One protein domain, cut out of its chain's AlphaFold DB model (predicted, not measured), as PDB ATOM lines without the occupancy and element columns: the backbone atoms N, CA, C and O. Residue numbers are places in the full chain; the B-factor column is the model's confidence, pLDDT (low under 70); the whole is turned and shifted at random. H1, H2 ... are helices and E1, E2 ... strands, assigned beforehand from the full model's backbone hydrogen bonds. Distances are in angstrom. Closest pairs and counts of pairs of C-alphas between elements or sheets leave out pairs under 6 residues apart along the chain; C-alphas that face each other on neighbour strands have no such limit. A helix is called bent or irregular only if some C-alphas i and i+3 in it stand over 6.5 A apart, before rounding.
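AT A GLANCE: This is residues 191 to 236 of the 244 residues of an uncharacterized protein of Mytilinidion resinicola (UniProt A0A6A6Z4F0). A bent hairpin of two strands, E1 and E2, is met by the last turn of a short helix, H1, while a long loop, residues 197 to 211, swings away from it and comes back to where E1 begins. The tail returns to the hairpin too, with residues 234 to 235 in a short antiparallel pairing with residues 215 to 216 of E1. The printed part has 46 residues, with one named helix and two named strands in the order H1, E1, E2; the sheet E1 - E2 is antiparallel and the class is mixed, helices and strands. The whole is compact, with a radius of gyration of the C-alphas of 9.8 A and spans of 29 by 23 by 20 A.

HOW THE PARTS SIT: Start with H1, residues 191 to 196, where every O i to N i+4 pair is within hydrogen-bond range. Look next at E1, residues 212 to 221, which bends by 77 degrees at residue 218, and at E2, residues 224 to 230. These strands form a hairpin, antiparallel at 141 degrees; find N 212 and O 230 at 3.0 A, and N 216 and O 226 at 3.0 A, within hydrogen-bond range. The closest C-alphas of H1 and E2 are those of Ala 196 and Ser 228, 4.4 A apart. Those of H1 and E1 are Ala 196 and Trp 213, 7.6 A apart.

IN THESE COORDINATES: Find C-alpha 191 at (144.635, 162.915, 228.855); from there H1 runs 8.7 A to residue 196. E1 begins with C-alpha 212 at (146.826, 145.131, 225.368) and measures 20.0 A to residue 221. E2 runs 17.0 A from residue 224 to C-alpha 230 at (141.480, 145.877, 226.496).

THE WHOLE: The two C-alphas farthest apart, those of Leu 208 and Gly 223, are 29.0 A apart. The link from H1 to E1 is long and that from E1 to E2 is tight. The printed part has no cut. Its mean pLDDT is 84.5, and residues 217 to 223 of this model are under 70.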
ATOM      1  N   LEU A 191     145.709 162.925 229.851       87.88
ATOM      2  CA  LEU A 191     144.635 162.915 228.855       87.88
ATOM      3  C   LEU A 191     144.775 161.731 227.886       87.88
ATOM      4  O   LEU A 191     143.812 161.003 227.664       87.88
ATOM      5  N   VAL A 192     145.980 161.505 227.349       89.12
ATOM      6  CA  VAL A 192     146.244 160.398 226.410       89.12
ATOM      7  C   VAL A 192     146.113 159.048 227.112       89.12
ATOM      8  O   VAL A 192     145.531 158.116 226.561       89.12
ATOM      9  N   ILE A 193     146.614 158.947 228.346       89.38
ATOM     10  CA  ILE A 193     146.485 157.725 229.150       89.38
ATOM     11  C   ILE A 193     145.009 157.452 229.464       89.38
ATOM     12  O   ILE A 193     144.563 156.323 229.309       89.38
ATOM     13  N   SER A 194     144.241 158.475 229.853       88.88
ATOM     14  CA  SER A 194     142.809 158.340 230.133       88.88
ATOM     15  C   SER A 194     142.045 157.878 228.902       88.88
ATOM     16  O   SER A 194     141.270 156.939 229.017       88.88
ATOM     17  N   ALA A 195     142.306 158.466 227.728       86.44
ATOM     18  CA  ALA A 195     141.685 158.049 226.469       86.44
ATOM     19  C   ALA A 195     141.928 156.557 226.182       86.44
ATOM     20  O   ALA A 195     140.998 155.815 225.876       86.44
ATOM     21  N   ALA A 196     143.156 156.077 226.402       89.56
ATOM     22  CA  ALA A 196     143.484 154.660 226.263       89.56
ATOM     23  C   ALA A 196     142.821 153.760 227.329       89.56
ATOM     24  O   ALA A 196     142.735 152.552 227.122       89.56
ATOM     25  N   CYS A 197     142.345 154.315 228.446       88.50
ATOM     26  CA  CYS A 197     141.733 153.597 229.568       88.50
ATOM     27  C   CYS A 197     140.194 153.542 229.513       88.50
ATOM     28  O   CYS A 197     139.563 153.301 230.542       88.50
ATOM     29  N   HIS A 198     139.585 153.716 228.337       86.75
ATOM     30  CA  HIS A 198     138.150 153.497 228.119       86.75
ATOM     31  C   HIS A 198     137.900 152.194 227.328       86.75
ATOM     32  O   HIS A 198     137.710 152.222 226.109       86.75
ATOM     33  N   PRO A 199     137.957 151.017 227.979       84.00
ATOM     34  CA  PRO A 199     137.610 149.751 227.344       84.00
ATOM     35  C   PRO A 199     136.096 149.632 227.082       84.00
ATOM     36  O   PRO A 199     135.304 150.379 227.661       84.00
ATOM     37  N   PRO A 200     135.683 148.683 226.225       83.19
ATOM     38  CA  PRO A 200     134.284 148.307 226.032       83.19
ATOM     39  C   PRO A 200     133.533 148.014 227.345       83.19
ATOM     40  O   PRO A 200     134.095 147.459 228.288       83.19
ATOM     41  N   LEU A 201     132.237 148.350 227.385       81.94
ATOM     42  CA  LEU A 201     131.374 148.222 228.574       81.94
ATOM     43  C   LEU A 201     131.154 146.775 229.049       81.94
ATOM     44  O   LEU A 201     130.707 146.569 230.174       81.94
ATOM     45  N   ASP A 202     131.431 145.775 228.207       84.50
ATOM     46  CA  ASP A 202     131.321 144.356 228.554       84.50
ATOM     47  C   ASP A 202     132.541 143.825 229.331       84.50
ATOM     48  O   ASP A 202     132.520 142.691 229.814       84.50
ATOM     49  N   GLU A 203     133.596 144.629 229.498       87.00
ATOM     50  CA  GLU A 203     134.790 144.238 230.245       87.00
ATOM     51  C   GLU A 203     134.657 144.489 231.750       87.00
ATOM     52  O   GLU A 203     134.578 145.622 232.220       87.00
ATOM     53  N   VAL A 204     134.719 143.405 232.528       87.56
ATOM     54  CA  VAL A 204     134.720 143.454 233.997       87.56
ATOM     55  C   VAL A 204     136.147 143.616 234.522       87.56
ATOM     56  O   VAL A 204     137.009 142.762 234.267       87.56
ATOM     57  N   ASP A 205     136.368 144.695 235.276       89.38
ATOM     58  CA  ASP A 205     137.616 145.061 235.961       89.38
ATOM     59  C   ASP A 205     138.895 144.920 235.110       89.38
ATOM     60  O   ASP A 205     139.851 144.239 235.503       89.38
ATOM     61  N   PRO A 206     138.967 145.580 233.938       89.38
ATOM     62  CA  PRO A 206     140.112 145.468 233.032       89.38
ATOM     63  C   PRO A 206     141.424 145.946 233.672       89.38
ATOM     64  O   PRO A 206     142.493 145.424 233.364       89.38
ATOM     65  N   HIS A 207     141.345 146.873 234.631       89.25
ATOM     66  CA  HIS A 207     142.495 147.387 235.373       89.25
ATOM     67  C   HIS A 207     143.214 146.325 236.231       89.25
ATOM     68  O   HIS A 207     144.399 146.499 236.514       89.25
ATOM     69  N   LEU A 208     142.544 145.230 236.626       93.06
ATOM     70  CA  LEU A 208     143.118 144.138 237.433       93.06
ATOM     71  C   LEU A 208     143.733 143.010 236.588       93.06
ATOM     72  O   LEU A 208     144.303 142.061 237.130       93.06
ATOM     73  N   LYS A 209     143.607 143.079 235.259       92.88
ATOM     74  CA  LYS A 209     143.988 142.015 234.320       92.88
ATOM     75  C   LYS A 209     145.117 142.469 233.392       92.88
ATOM     76  O   LYS A 209     145.484 143.642 233.335       92.88
ATOM     77  N   ALA A 210     145.697 141.527 232.651       93.56
ATOM     78  CA  ALA A 210     146.631 141.852 231.582       93.56
ATOM     79  C   ALA A 210     145.900 142.471 230.378       93.56
ATOM     80  O   ALA A 210     145.072 141.820 229.736       93.56
ATOM     81  N   VAL A 211     146.253 143.712 230.043       94.31
ATOM     82  CA  VAL A 211     145.655 144.477 228.942       94.31
ATOM     83  C   VAL A 211     146.619 144.602 227.767       94.31
ATOM     84  O   VAL A 211     147.838 144.530 227.937       94.31
ATOM     85  N   GLN A 212     146.074 144.777 226.569       94.56
ATOM     86  CA  GLN A 212     146.826 145.131 225.368       94.56
ATOM     87  C   GLN A 212     146.111 146.278 224.662       94.56
ATOM     88  O   GLN A 212     144.884 146.331 224.647       94.56
ATOM     89  N   TRP A 213     146.884 147.203 224.105       93.69
ATOM     90  CA  TRP A 213     146.364 148.310 223.320       93.69
ATOM     91  C   TRP A 213     146.135 147.878 221.874       93.69
ATOM     92  O   TRP A 213     147.007 147.255 221.261       93.69
ATOM     93  N   GLY A 214     144.986 148.250 221.324       92.00
ATOM     94  CA  GLY A 214     144.677 148.079 219.913       92.00
ATOM     95  C   GLY A 214     143.222 148.415 219.606       92.00
ATOM     96  O   GLY A 214     142.501 148.947 220.451       92.00
ATOM     97  N   VAL A 215     142.802 148.099 218.385       90.38
ATOM     98  CA  VAL A 215     141.434 148.321 217.914       90.38
ATOM     99  C   VAL A 215     140.500 147.345 218.622       90.38
ATOM    100  O   VAL A 215     140.724 146.132 218.599       90.38
ATOM    101  N   THR A 216     139.454 147.876 219.254       86.12
ATOM    102  CA  THR A 216     138.457 147.088 219.989       86.12
ATOM    103  C   THR A 216     137.240 146.788 219.107       86.12
ATOM    104  O   THR A 216     136.649 147.685 218.508       86.12
ATOM    105  N   ALA A 217     136.837 145.515 219.030       66.88
ATOM    106  CA  ALA A 217     135.828 145.039 218.073       66.88
ATOM    107  C   ALA A 217     134.393 145.563 218.314       66.88
ATOM    108  O   ALA A 217     133.555 145.495 217.419       66.88
ATOM    109  N   LYS A 218     134.087 146.068 219.517       62.94
ATOM    110  CA  LYS A 218     132.731 146.489 219.927       62.94
ATOM    111  C   LYS A 218     132.617 147.968 220.324       62.94
ATOM    112  O   LYS A 218     131.597 148.374 220.868       62.94
ATOM    113  N   GLY A 219     133.648 148.774 220.070       55.62
ATOM    114  CA  GLY A 219     133.738 150.154 220.562       55.62
ATOM    115  C   GLY A 219     133.340 151.245 219.567       55.62
ATOM    116  O   GLY A 219     133.661 152.401 219.815       55.62
ATOM    117  N   ALA A 220     132.705 150.921 218.433       59.16
ATOM    118  CA  ALA A 220     132.452 151.915 217.392       59.16
ATOM    119  C   ALA A 220     131.395 152.949 217.823       59.16
ATOM    120  O   ALA A 220     130.193 152.731 217.677       59.16
ATOM    121  N   VAL A 221     131.840 154.099 218.330       59.75
ATOM    122  CA  VAL A 221     130.968 155.247 218.604       59.75
ATOM    123  C   VAL A 221     130.784 156.004 217.290       59.75
ATOM    124  O   VAL A 221     131.752 156.463 216.687       59.75
ATOM    125  N   ASN A 222     129.543 156.114 216.808       62.47
ATOM    126  CA  ASN A 222     129.201 156.787 215.544       62.47
ATOM    127  C   ASN A 222     129.905 156.210 214.295       62.47
ATOM    128  O   ASN A 222     130.174 156.937 213.341       62.47
ATOM    129  N   GLY A 223     130.216 154.909 214.292       67.50
ATOM    130  CA  GLY A 223     130.860 154.230 213.159       67.50
ATOM    131  C   GLY A 223     132.378 154.428 213.053       67.50
ATOM    132  O   GLY A 223     132.968 153.972 212.076       67.50
ATOM    133  N   ILE A 224     133.015 155.075 214.037       73.19
ATOM    134  CA  ILE A 224     134.476 155.212 214.104       73.19
ATOM    135  C   ILE A 224     135.037 154.149 215.049       73.19
ATOM    136  O   ILE A 224     134.607 154.055 216.194       73.19
ATOM    137  N   GLU A 225     135.986 153.344 214.566       80.38
ATOM    138  CA  GLU A 225     136.665 152.307 215.356       80.38
ATOM    139  C   GLU A 225     137.424 152.940 216.544       80.38
ATOM    140  O   GLU A 225     138.067 153.977 216.388       80.38
ATOM    141  N   HIS A 226     137.357 152.322 217.728       85.31
ATOM    142  CA  HIS A 226     137.957 152.855 218.960       85.31
ATOM    143  C   HIS A 226     139.190 152.053 219.392       85.31
ATOM    144  O   HIS A 226     139.161 150.813 219.404       85.31
ATOM    145  N   CYS A 227     140.254 152.753 219.783       89.12
ATOM    146  CA  CYS A 227     141.504 152.162 220.256       89.12
ATOM    147  C   CYS A 227     141.652 152.327 221.769       89.12
ATOM    148  O   CYS A 227     141.871 153.427 222.268       89.12
ATOM    149  N   SER A 228     141.648 151.221 222.509       91.38
ATOM    150  CA  SER A 228     141.869 151.260 223.956       91.38
ATOM    151  C   SER A 228     142.632 150.046 224.470       91.38
ATOM    152  O   SER A 228     142.889 149.074 223.757       91.38
ATOM    153  N   LEU A 229     143.075 150.147 225.721       92.38
ATOM    154  CA  LEU A 229     143.618 149.037 226.485       92.38
ATOM    155  C   LEU A 229     142.473 148.095 226.846       92.38
ATOM    156  O   LEU A 229     141.567 148.474 227.580       92.38
ATOM    157  N   SER A 230     142.545 146.864 226.351       91.69
ATOM    158  CA  SER A 230     141.480 145.877 226.496       91.69
ATOM    159  C   SER A 230     142.031 144.520 226.931       91.69
ATOM    160  O   SER A 230     143.153 144.116 226.596       91.69
ATOM    161  N   THR A 231     141.226 143.805 227.710       91.19
ATOM    162  CA  THR A 231     141.447 142.404 228.091       91.19
ATOM    163  C   THR A 231     140.990 141.426 227.011       91.19
ATOM    164  O   THR A 231     141.517 140.315 226.926       91.19
ATOM    165  N   ASN A 232     140.084 141.858 226.135       89.44
ATOM    166  CA  ASN A 232     139.621 141.107 224.977       89.44
ATOM    167  C   ASN A 232     140.632 141.165 223.827       89.44
ATOM    168  O   ASN A 232     141.598 141.930 223.861       89.44
ATOM    169  N   ALA A 233     140.444 140.317 222.809       87.12
ATOM    170  CA  ALA A 233     141.257 140.327 221.593       87.12
ATOM    171  C   ALA A 233     141.218 141.713 220.925       87.12
ATOM    172  O   ALA A 233     140.141 142.252 220.681       87.12
ATOM    173  N   VAL A 234     142.401 142.269 220.654       90.12
ATOM    174  CA  VAL A 234     142.574 143.560 219.980       90.12
ATOM    175  C   VAL A 234     143.343 143.371 218.684       90.12
ATOM    176  O   VAL A 234     144.256 142.544 218.607       90.12
ATOM    177  N   GLU A 235     142.991 144.159 217.676       89.12
ATOM    178  CA  GLU A 235     143.696 144.184 216.397       89.12
ATOM    179  C   GLU A 235     144.691 145.344 216.335       89.12
ATOM    180  O   GLU A 235     144.567 146.350 217.037       89.12
ATOM    181  N   LYS A 236     145.710 145.218 215.479       88.19
ATOM    182  CA  LYS A 236     146.646 146.321 215.246       88.19
ATOM    183  C   LYS A 236     145.963 147.401 214.398       88.19
ATOM    184  O   LYS A 236     145.329 147.054 213.401       88.19
TER     185      LYS A 236